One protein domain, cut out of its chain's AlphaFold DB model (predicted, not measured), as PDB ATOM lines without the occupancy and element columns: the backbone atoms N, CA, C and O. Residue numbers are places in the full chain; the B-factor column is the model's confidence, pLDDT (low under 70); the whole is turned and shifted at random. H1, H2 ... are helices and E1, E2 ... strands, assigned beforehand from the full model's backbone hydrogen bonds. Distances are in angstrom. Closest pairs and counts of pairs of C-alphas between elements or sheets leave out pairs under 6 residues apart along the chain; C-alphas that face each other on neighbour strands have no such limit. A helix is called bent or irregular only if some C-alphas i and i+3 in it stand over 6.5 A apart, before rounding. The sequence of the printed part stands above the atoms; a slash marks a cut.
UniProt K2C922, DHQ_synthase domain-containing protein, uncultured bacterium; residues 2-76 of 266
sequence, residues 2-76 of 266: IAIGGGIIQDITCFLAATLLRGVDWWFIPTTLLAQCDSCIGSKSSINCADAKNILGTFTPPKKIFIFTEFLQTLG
ATOM      1  N   ILE A   2     145.982 167.587 182.508       97.62
ATOM      2  CA  ILE A   2     146.320 166.259 181.974       97.62
ATOM      3  C   ILE A   2     145.431 166.017 180.756       97.62
ATOM      4  O   ILE A   2     144.212 166.092 180.876       97.62
ATOM      5  N   ALA A   3     146.041 165.757 179.601       97.38
ATOM      6  CA  ALA A   3     145.344 165.360 178.382       97.38
ATOM      7  C   ALA A   3     145.405 163.846 178.204       97.38
ATOM      8  O   ALA A   3     146.491 163.269 178.231       97.38
ATOM      9  N   ILE A   4     144.249 163.227 177.974       98.25
ATOM     10  CA  ILE A   4     144.118 161.807 177.637       98.25
ATOM     11  C   ILE A   4     143.298 161.730 176.352       98.25
ATOM     12  O   ILE A   4     142.124 162.097 176.353       98.25
ATOM     13  N   GLY A   5     143.918 161.328 175.245       97.56
ATOM     14  CA  GLY A   5     143.247 161.289 173.946       97.56
ATOM     15  C   GLY A   5     144.200 161.261 172.751       97.56
ATOM     16  O   GLY A   5     145.412 161.131 172.909       97.56
ATOM     17  N   GLY A   6     143.650 161.392 171.543       96.06
ATOM     18  CA  GLY A   6     144.424 161.548 170.306       96.06
ATOM     19  C   GLY A   6     144.871 162.991 170.038       96.06
ATOM     20  O   GLY A   6     144.762 163.867 170.901       96.06
ATOM     21  N   GLY A   7     145.322 163.257 168.808       93.69
ATOM     22  CA  GLY A   7     145.860 164.565 168.396       93.69
ATOM     23  C   GLY A   7     144.899 165.747 168.593       93.69
ATOM     24  O   GLY A   7     145.321 166.818 169.010       93.69
ATOM     25  N   ILE A   8     143.588 165.549 168.419       92.94
ATOM     26  CA  ILE A   8     142.595 166.619 168.648       92.94
ATOM     27  C   ILE A   8     142.590 167.072 170.116       92.94
ATOM     28  O   ILE A   8     142.598 168.268 170.405       92.94
ATOM     29  N   ILE A   9     142.597 166.122 171.059       95.88
ATOM     30  CA  ILE A   9     142.645 166.439 172.494       95.88
ATOM     31  C   ILE A   9     143.978 167.104 172.844       95.88
ATOM     32  O   ILE A   9     144.005 168.037 173.651       95.88
ATOM     33  N   GLN A  10     145.069 166.659 172.211       95.69
ATOM     34  CA  GLN A  10     146.393 167.256 172.357       95.69
ATOM     35  C   GLN A  10     146.392 168.738 171.961       95.69
ATOM     36  O   GLN A  10     146.812 169.569 172.763       95.69
ATOM     37  N   ASP A  11     145.900 169.074 170.767       94.00
ATOM     38  CA  ASP A  11     145.923 170.440 170.237       94.00
ATOM     39  C   ASP A  11     145.087 171.401 171.083       94.00
ATOM     40  O   ASP A  11     145.563 172.478 171.456       94.00
ATOM     41  N   ILE A  12     143.875 170.984 171.462       94.12
ATOM     42  CA  ILE A  12     143.001 171.763 172.348       94.12
ATOM     43  C   ILE A  12     143.688 171.998 173.698       94.12
ATOM     44  O   ILE A  12     143.731 173.128 174.188       94.12
ATOM     45  N   THR A  13     144.253 170.946 174.298       95.19
ATOM     46  CA  THR A  13     144.919 171.044 175.607       95.19
ATOM     47  C   THR A  13     146.161 171.916 175.531       95.19
ATOM     48  O   THR A  13     146.358 172.732 176.420       95.19
ATOM     49  N   CYS A  14     146.975 171.788 174.485       94.94
ATOM     50  CA  CYS A  14     148.171 172.603 174.290       94.94
ATOM     51  C   CYS A  14     147.814 174.094 174.168       94.94
ATOM     52  O   CYS A  14     148.404 174.930 174.857       94.94
ATOM     53  N   PHE A  15     146.788 174.429 173.377       94.50
ATOM     54  CA  PHE A  15     146.311 175.807 173.258       94.50
ATOM     55  C   PHE A  15     145.765 176.352 174.590       94.50
ATOM     56  O   PHE A  15     146.105 177.465 175.002       94.50
ATOM     57  N   LEU A  16     144.950 175.564 175.302       94.94
ATOM     58  CA  LEU A  16     144.438 175.939 176.622       94.94
ATOM     59  C   LEU A  16     145.564 176.084 177.646       94.94
ATOM     60  O   LEU A  16     145.573 177.048 178.398       94.94
ATOM     61  N   ALA A  17     146.538 175.176 177.656       95.38
ATOM     62  CA  ALA A  17     147.674 175.222 178.565       95.38
ATOM     63  C   ALA A  17     148.525 176.478 178.350       95.38
ATOM     64  O   ALA A  17     149.022 177.050 179.312       95.38
ATOM     65  N   ALA A  18     148.652 176.944 177.107       94.69
ATOM     66  CA  ALA A  18     149.376 178.168 176.782       94.69
ATOM     67  C   ALA A  18     148.629 179.451 177.192       94.69
ATOM     68  O   ALA A  18     149.253 180.458 177.526       94.69
ATOM     69  N   THR A  19     147.296 179.439 177.141       94.56
ATOM     70  CA  THR A  19     146.466 180.649 177.286       94.56
ATOM     71  C   THR A  19     145.854 180.797 178.677       94.56
ATOM     72  O   THR A  19     145.772 181.908 179.211       94.56
ATOM     73  N   LEU A  20     145.455 179.690 179.299       95.62
ATOM     74  CA  LEU A  20     144.855 179.668 180.625       95.62
ATOM     75  C   LEU A  20     145.859 180.182 181.656       95.62
ATOM     76  O   LEU A  20     146.981 179.694 181.738       95.62
ATOM     77  N   LEU A  21     145.451 181.186 182.437       94.75
ATOM     78  CA  LEU A  21     146.286 181.825 183.464       94.75
ATOM     79  C   LEU A  21     147.670 182.290 182.955       94.75
ATOM     80  O   LEU A  21     148.593 182.437 183.750       94.75
ATOM     81  N   ARG A  22     147.792 182.593 181.650       93.19
ATOM     82  CA  ARG A  22     149.053 182.940 180.956       93.19
ATOM     83  C   ARG A  22     150.091 181.809 180.916       93.19
ATOM     84  O   ARG A  22     151.276 182.083 180.748       93.19
ATOM     85  N   GLY A  23     149.651 180.566 181.069       95.12
ATOM     86  CA  GLY A  23     150.508 179.391 181.041       95.12
ATOM     87  C   GLY A  23     150.253 178.489 182.240       95.12
ATOM     88  O   GLY A  23     150.417 178.899 183.389       95.12
ATOM     89  N   VAL A  24     149.905 177.236 181.974       96.62
ATOM     90  CA  VAL A  24     149.847 176.172 182.973       96.62
ATOM     91  C   VAL A  24     150.575 174.938 182.465       96.62
ATOM     92  O   VAL A  24     150.497 174.576 181.291       96.62
ATOM     93  N   ASP A  25     151.257 174.252 183.374       96.88
ATOM     94  CA  ASP A  25     151.911 172.993 183.049       96.88
ATOM     95  C   ASP A  25     150.886 171.932 182.648       96.88
ATOM     96  O   ASP A  25     149.790 171.827 183.220       96.88
ATOM     97  N   TRP A  26     151.263 171.095 181.682       97.25
ATOM     98  CA  TRP A  26     150.429 169.987 181.251       97.25
ATOM     99  C   TRP A  26     151.217 168.717 180.944       97.25
ATOM    100  O   TRP A  26     152.404 168.757 180.619       97.25
ATOM    101  N   TRP A  27     150.539 167.580 181.081       98.12
ATOM    102  CA  TRP A  27     151.040 166.246 180.753       98.12
ATOM    103  C   TRP A  27     150.137 165.594 179.717       98.12
ATOM    104  O   TRP A  27     148.935 165.876 179.685       98.12
ATOM    105  N   PHE A  28     150.707 164.713 178.898       98.19
ATOM    106  CA  PHE A  28     149.981 164.064 177.813       98.19
ATOM    107  C   PHE A  28     150.036 162.538 177.898       98.19
ATOM    108  O   PHE A  28     151.094 161.955 178.124       98.19
ATOM    109  N   ILE A  29     148.885 161.904 177.695       98.50
ATOM    110  CA  ILE A  29     148.695 160.458 177.631       98.50
ATOM    111  C   ILE A  29     148.019 160.144 176.283       98.50
ATOM    112  O   ILE A  29     146.786 160.101 176.207       98.50
ATOM    113  N   PRO A  30     148.794 160.021 175.186       98.12
ATOM    114  CA  PRO A  30     148.254 159.758 173.854       98.12
ATOM    115  C   PRO A  30     147.565 158.387 173.758       98.12
ATOM    116  O   PRO A  30     148.160 157.367 174.105       98.12
ATOM    117  N   THR A  31     146.341 158.342 173.221       98.19
ATOM    118  CA  THR A  31     145.533 157.102 173.113       98.19
ATOM    119  C   THR A  31     145.399 156.553 171.689       98.19
ATOM    120  O   THR A  31     144.830 155.486 171.494       98.19
ATOM    121  N   THR A  32     145.907 157.270 170.687       98.25
ATOM    122  CA  THR A  32     145.924 156.845 169.273       98.25
ATOM    123  C   THR A  32     147.355 156.572 168.834       98.25
ATOM    124  O   THR A  32     148.236 157.336 169.239       98.25
ATOM    125  N   LEU A  33     147.594 155.599 167.946       98.19
ATOM    126  CA  LEU A  33     148.955 155.309 167.472       98.19
ATOM    127  C   LEU A  33     149.616 156.542 166.843       98.19
ATOM    128  O   LEU A  33     150.740 156.863 167.211       98.19
ATOM    129  N   LEU A  34     148.895 157.282 165.994       97.06
ATOM    130  CA  LEU A  34     149.392 158.518 165.374       97.06
ATOM    131  C   LEU A  34     149.942 159.500 166.415       97.06
ATOM    132  O   LEU A  34     151.048 160.021 166.277       97.06
ATOM    133  N   ALA A  35     149.188 159.731 167.492       96.94
ATOM    134  CA  ALA A  35     149.654 160.598 168.563       96.94
ATOM    135  C   ALA A  35     150.870 160.014 169.290       96.94
ATOM    136  O   ALA A  35     151.797 160.755 169.598       96.94
ATOM    137  N   GLN A  36     150.898 158.701 169.530       98.00
ATOM    138  CA  GLN A  36     152.007 158.038 170.218       98.00
ATOM    139  C   GLN A  36     153.313 158.024 169.406       98.00
ATOM    140  O   GLN A  36     154.374 158.079 170.016       98.00
ATOM    141  N   CYS A  37     153.264 157.965 168.070       96.31
ATOM    142  CA  CYS A  37     154.458 157.855 167.221       96.31
ATOM    143  C   CYS A  37     154.865 159.154 166.510       96.31
ATOM    144  O   CYS A  37     155.990 159.245 166.020       96.31
ATOM    145  N   ASP A  38     153.967 160.139 166.422       93.88
ATOM    146  CA  ASP A  38     154.209 161.399 165.719       93.88
ATOM    147  C   ASP A  38     153.804 162.598 166.589       93.88
ATOM    148  O   ASP A  38     154.673 163.283 167.138       93.88
ATOM    149  N   SER A  39     152.506 162.883 166.745       91.75
ATOM    150  CA  SER A  39     152.067 164.213 167.200       91.75
ATOM    151  C   SER A  39     152.444 164.560 168.642       91.75
ATOM    152  O   SER A  39     152.634 165.743 168.912       91.75
ATOM    153  N   CYS A  40     152.596 163.586 169.553       93.06
ATOM    154  CA  CYS A  40     152.853 163.851 170.978       93.06
ATOM    155  C   CYS A  40     154.131 164.651 171.244       93.06
ATOM    156  O   CYS A  40     154.215 165.331 172.268       93.06
ATOM    157  N   ILE A  41     155.099 164.592 170.325       91.75
ATOM    158  CA  ILE A  41     156.300 165.420 170.349       91.75
ATOM    159  C   ILE A  41     156.239 166.495 169.267       91.75
ATOM    160  O   ILE A  41     155.754 166.299 168.150       91.75
ATOM    161  N   GLY A  42     156.795 167.650 169.597       76.44
ATOM    162  CA  GLY A  42     156.588 168.869 168.838       76.44
ATOM    163  C   GLY A  42     155.599 169.749 169.582       76.44
ATOM    164  O   GLY A  42     154.479 169.367 169.883       76.44
ATOM    165  N   SER A  43     156.046 170.949 169.907       79.69
ATOM    166  CA  SER A  43     155.313 171.917 170.718       79.69
ATOM    167  C   SER A  43     154.111 172.544 169.999       79.69
ATOM    168  O   SER A  43     153.328 173.246 170.629       79.69
ATOM    169  N   LYS A  44     153.956 172.291 168.696       87.56
ATOM    170  CA  LYS A  44     152.976 172.923 167.813       87.56
ATOM    171  C   LYS A  44     151.561 172.434 168.116       87.56
ATOM    172  O   LYS A  44     151.300 171.244 167.997       87.56
ATOM    173  N   SER A  45     150.664 173.364 168.432       88.06
ATOM    174  CA  SER A  45     149.217 173.145 168.416       88.06
ATOM    175  C   SER A  45     148.551 173.894 167.282       88.06
ATOM    176  O   SER A  45     149.079 174.877 166.749       88.06
ATOM    177  N   SER A  46     147.374 173.430 166.891       85.62
ATOM    178  CA  SER A  46     146.540 174.120 165.919       85.62
ATOM    179  C   SER A  46     145.066 173.870 166.206       85.62
ATOM    180  O   SER A  46     144.621 172.734 166.282       85.62
ATOM    181  N   ILE A  47     144.293 174.942 166.339       89.00
ATOM    182  CA  ILE A  47     142.837 174.891 166.446       89.00
ATOM    183  C   ILE A  47     142.199 175.625 165.267       89.00
ATOM    184  O   ILE A  47     142.743 176.586 164.698       89.00
ATOM    185  N   ASN A  48     141.020 175.146 164.891       86.62
ATOM    186  CA  ASN A  48     140.196 175.769 163.867       86.62
ATOM    187  C   ASN A  48     139.501 177.008 164.448       86.62
ATOM    188  O   ASN A  48     139.103 177.014 165.613       86.62
ATOM    189  N   CYS A  49     139.333 178.047 163.632       85.62
ATOM    190  CA  CYS A  49     138.563 179.236 163.988       85.62
ATOM    191  C   CYS A  49     137.594 179.554 162.847       85.62
ATOM    192  O   CYS A  49     138.033 179.895 161.747       85.62
ATOM    193  N   ALA A  50     136.290 179.408 163.104       86.88
ATOM    194  CA  ALA A  50     135.259 179.409 162.063       86.88
ATOM    195  C   ALA A  50     135.653 178.466 160.901       86.88
ATOM    196  O   ALA A  50     136.030 177.320 161.146       86.88
ATOM    197  N   ASP A  51     135.633 178.951 159.658       79.38
ATOM    198  CA  ASP A  51     135.990 178.164 158.468       79.38
ATOM    199  C   ASP A  51     137.510 178.028 158.244       79.38
ATOM    200  O   ASP A  51     137.963 177.272 157.378       79.38
ATOM    201  N   ALA A  52     138.329 178.753 159.011       76.25
ATOM    202  CA  ALA A  52     139.778 178.725 158.879       76.25
ATOM    203  C   ALA A  52     140.380 177.578 159.700       76.25
ATOM    204  O   ALA A  52     140.456 177.624 160.932       76.25
ATOM    205  N   LYS A  53     140.872 176.555 158.998       75.00
ATOM    206  CA  LYS A  53     141.543 175.415 159.629       75.00
ATOM    207  C   LYS A  53     142.938 175.764 160.128       75.00
ATOM    208  O   LYS A  53     143.693 176.455 159.429       75.00
ATOM    209  N   ASN A  54     143.271 175.240 161.309       78.12
ATOM    210  CA  ASN A  54     144.597 175.300 161.925       78.12
ATOM    211  C   ASN A  54     145.221 176.706 161.848       78.12
ATOM    212  O   ASN A  54     146.289 176.889 161.260       78.12
ATOM    213  N   ILE A  55     144.485 177.728 162.300       82.06
ATOM    214  CA  ILE A  55     144.899 179.141 162.173       82.06
ATOM    215  C   ILE A  55     145.309 179.760 163.508       82.06
ATOM    216  O   ILE A  55     146.125 180.676 163.523       82.06
ATOM    217  N   LEU A  56     144.775 179.255 164.621       86.69
ATOM    218  CA  LEU A  56     145.196 179.646 165.962       86.69
ATOM    219  C   LEU A  56     146.034 178.511 166.538       86.69
ATOM    220  O   LEU A  56     145.653 177.352 166.424       86.69
ATOM    221  N   GLY A  57     147.170 178.824 167.138       87.88
ATOM    222  CA  GLY A  57     148.083 177.805 167.633       87.88
ATOM    223  C   GLY A  57     149.184 178.404 168.482       87.88
ATOM    224  O   GLY A  57     149.417 179.614 168.466       87.88
ATOM    225  N   THR A  58     149.848 177.541 169.233       91.44
ATOM    226  CA  THR A  58     150.968 177.888 170.107       91.44
ATOM    227  C   THR A  58     152.091 176.872 169.949       91.44
ATOM    228  O   THR A  58     151.904 175.798 169.377       91.44
ATOM    229  N   PHE A  59     153.266 177.222 170.467       90.88
ATOM    230  CA  PHE A  59     154.360 176.287 170.690       90.88
ATOM    231  C   PHE A  59     154.481 176.073 172.204       90.88
ATOM    232  O   PHE A  59     155.070 176.887 172.910       90.88
ATOM    233  N   THR A  60     153.833 175.034 172.742       92.88
ATOM    234  CA  THR A  60     153.783 174.760 174.190       92.88
ATOM    235  C   THR A  60     153.873 173.253 174.462       92.88
ATOM    236  O   THR A  60     152.853 172.574 174.583       92.88
ATOM    237  N   PRO A  61     155.091 172.688 174.551       93.44
ATOM    238  CA  PRO A  61     155.258 171.250 174.725       93.44
ATOM    239  C   PRO A  61     154.746 170.782 176.102       93.44
ATOM    240  O   PRO A  61     154.799 171.547 177.071       93.44
ATOM    241  N   PRO A  62     154.271 169.529 176.226       95.56
ATOM    242  CA  PRO A  62     153.928 168.958 177.524       95.56
ATOM    243  C   PRO A  62     155.187 168.772 178.379       95.56
ATOM    244  O   PRO A  62     156.268 168.478 177.871       95.56
ATOM    245  N   LYS A  63     155.050 168.862 179.706       96.12
ATOM    246  CA  LYS A  63     156.153 168.578 180.646       96.12
ATOM    247  C   LYS A  63     156.551 167.103 180.652       96.12
ATOM    248  O   LYS A  63     157.703 166.788 180.932       96.12
ATOM    249  N   LYS A  64     155.588 166.207 180.413       96.88
ATOM    250  CA  LYS A  64     155.773 164.752 180.344       96.88
ATOM    251  C   LYS A  64     154.764 164.136 179.382       96.88
ATOM    252  O   LYS A  64     153.620 164.590 179.318       96.88
ATOM    253  N   ILE A  65     155.195 163.086 178.692       97.69
ATOM    254  CA  ILE A  65     154.368 162.246 177.824       97.69
ATOM    255  C   ILE A  65     154.439 160.823 178.375       97.69
ATOM    256  O   ILE A  65     155.532 160.339 178.667       97.69
ATOM    257  N   PHE A  66     153.293 160.164 178.526       97.81
ATOM    258  CA  PHE A  66     153.201 158.778 178.984       97.81
ATOM    259  C   PHE A  66     152.540 157.929 177.902       97.81
ATOM    260  O   PHE A  66     151.372 158.135 177.576       97.81
ATOM    261  N   ILE A  67     153.293 156.991 177.335       96.69
ATOM    262  CA  ILE A  67     152.830 156.138 176.239       96.69
ATOM    263  C   ILE A  67     152.410 154.786 176.812       96.69
ATOM    264  O   ILE A  67     153.221 154.096 177.425       96.69
ATOM    265  N   PHE A  68     151.149 154.423 176.580       96.31
ATOM    266  CA  PHE A  68     150.569 153.133 176.949       96.31
ATOM    267  C   PHE A  68     149.989 152.485 175.691       96.31
ATOM    268  O   PHE A  68     149.057 153.017 175.078       96.31
ATOM    269  N   THR A  69     150.558 151.353 175.278       94.50
ATOM    270  CA  THR A  69     150.105 150.638 174.066       94.50
ATOM    271  C   THR A  69     148.807 149.871 174.281       94.50
ATOM    272  O   THR A  69     148.137 149.502 173.324       94.50
ATOM    273  N   GLU A  70     148.392 149.708 175.530       95.69
ATOM    274  CA  GLU A  70     147.134 149.097 175.939       95.69
ATOM    275  C   GLU A  70     145.926 149.843 175.355       95.69
ATOM    276  O   GLU A  70     144.946 149.208 174.974       95.69
ATOM    277  N   PHE A  71     146.007 151.171 175.174       97.31
ATOM    278  CA  PHE A  71     144.951 151.932 174.491       97.31
ATOM    279  C   PHE A  71     144.737 151.477 173.041       97.31
ATOM    280  O   PHE A  71     143.605 151.496 172.551       97.31
ATOM    281  N   LEU A  72     145.799 151.015 172.372       97.06
ATOM    282  CA  LEU A  72     145.745 150.591 170.972       97.06
ATOM    283  C   LEU A  72     144.916 149.317 170.782       97.06
ATOM    284  O   LEU A  72     144.394 149.106 169.696       97.06
ATOM    285  N   GLN A  73     144.719 148.512 171.834       95.44
ATOM    286  CA  GLN A  73     143.885 147.300 171.786       95.44
ATOM    287  C   GLN A  73     142.400 147.603 171.535       95.44
ATOM    288  O   GLN A  73     141.647 146.721 171.134       95.44
ATOM    289  N   THR A  74     141.974 148.843 171.789       96.88
ATOM    290  CA  THR A  74     140.594 149.312 171.567       96.88
ATOM    291  C   THR A  74     140.472 150.266 170.378       96.88
ATOM    292  O   THR A  74     139.378 150.735 170.068       96.88
ATOM    293  N   LEU A  75     141.594 150.580 169.725       96.75
ATOM    294  CA  LEU A  75     141.649 151.505 168.604       96.75
ATOM    295  C   LEU A  75     141.206 150.783 167.325       96.75
ATOM    296  O   LEU A  75     141.626 149.660 167.073       96.75
ATOM    297  N   GLY A  76     140.363 151.422 166.512       95.88
ATOM    298  CA  GLY A  76     139.909 150.822 165.256       95.88
ATOM    299  C   GLY A  76     141.055 150.592 164.265       95.88
ATOM    300  O   GLY A  76     141.999 151.381 164.201       95.88
TER     301      GLY A  76
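Overview. This is residues 2 to 76 of the 266 residues of the protein "DHQ_synthase domain-containing protein" of uncultured bacterium (UniProt K2C922). A long helix, H1, packs on a small pair of parallel strands, E1 and E2, while a strand hairpin, E3 and E4, lies at one end of the domain and short H3 at the other. Residues 57 to 68 run back between those ends, with 64 to 65 pairing beside E2; short H2 lies near the ends of E1 and E2. The printed part has 75 residues, mixed in class, in the order E1 H1 E2 H2 E3 E4 H3. It is compact, with a radius of gyration of the C-alphas of 12.4 A and spans of 34 by 29 by 16 A.

Arrangement. Start with E1, residues 2 to 5, parallel to E2, residues 27 to 30, at 11 degrees; N 29 and O 3 are 2.8 A apart, within hydrogen-bond range. Between them comes H1, residues 7 to 22, a strand-helix-strand unit, two parallel strands joined through a helix, with a right-handed crossover. The closest C-alphas of E1 and H1 are those of Ala 3 and Thr 13, 6.3 A apart. H2, residues 33 to 39, only just touches H1 through Gly 7 alone, with 3 pairs of C-alphas within 8 A; the closest, of Gly 7 and Ala 35, are 5.5 A apart. E3, residues 47 to 49, and E4, residues 52 to 56, form an antiparallel hairpin; N 47 and O 56 are 2.8 A apart, within hydrogen-bond range. The closest C-alphas of H1 and E3 are Asp 11 and Ile 47, 6.6 A. H3, residues 69 to 74, is close to H2 but not clearly touching, Leu 72 to Leu 33 being 6.7 A between C-alphas. O i to N i+4 pairs within range number 10 of 12 in H1, 2 of 3 in H2 and 0 of 2 in H3, where 3 of 3 O i to N i+3 pairs are.

Along the chain. Find C-alpha 2 at (146.320, 166.259, 181.974), where E1 begins; E1 and E2 each measure 9.9 A. H1 runs 22.5 A and is irregular, C-alphas 18 and 21 being 8.2 A apart; H2 is only just irregular, C-alphas 36 and 39 being 6.9 A apart. E4 measures 9.0 A, and H3 ends at C-alpha 74, (140.594, 149.312, 171.567).

Size, cuts and confidence. Look to Arg 22 and Gln 73 for the C-alphas farthest apart, 37.2 A. The printed part has no cut, the link E4 to H3 is long at 12 residues, and no printed residue is under 70 in pLDDT.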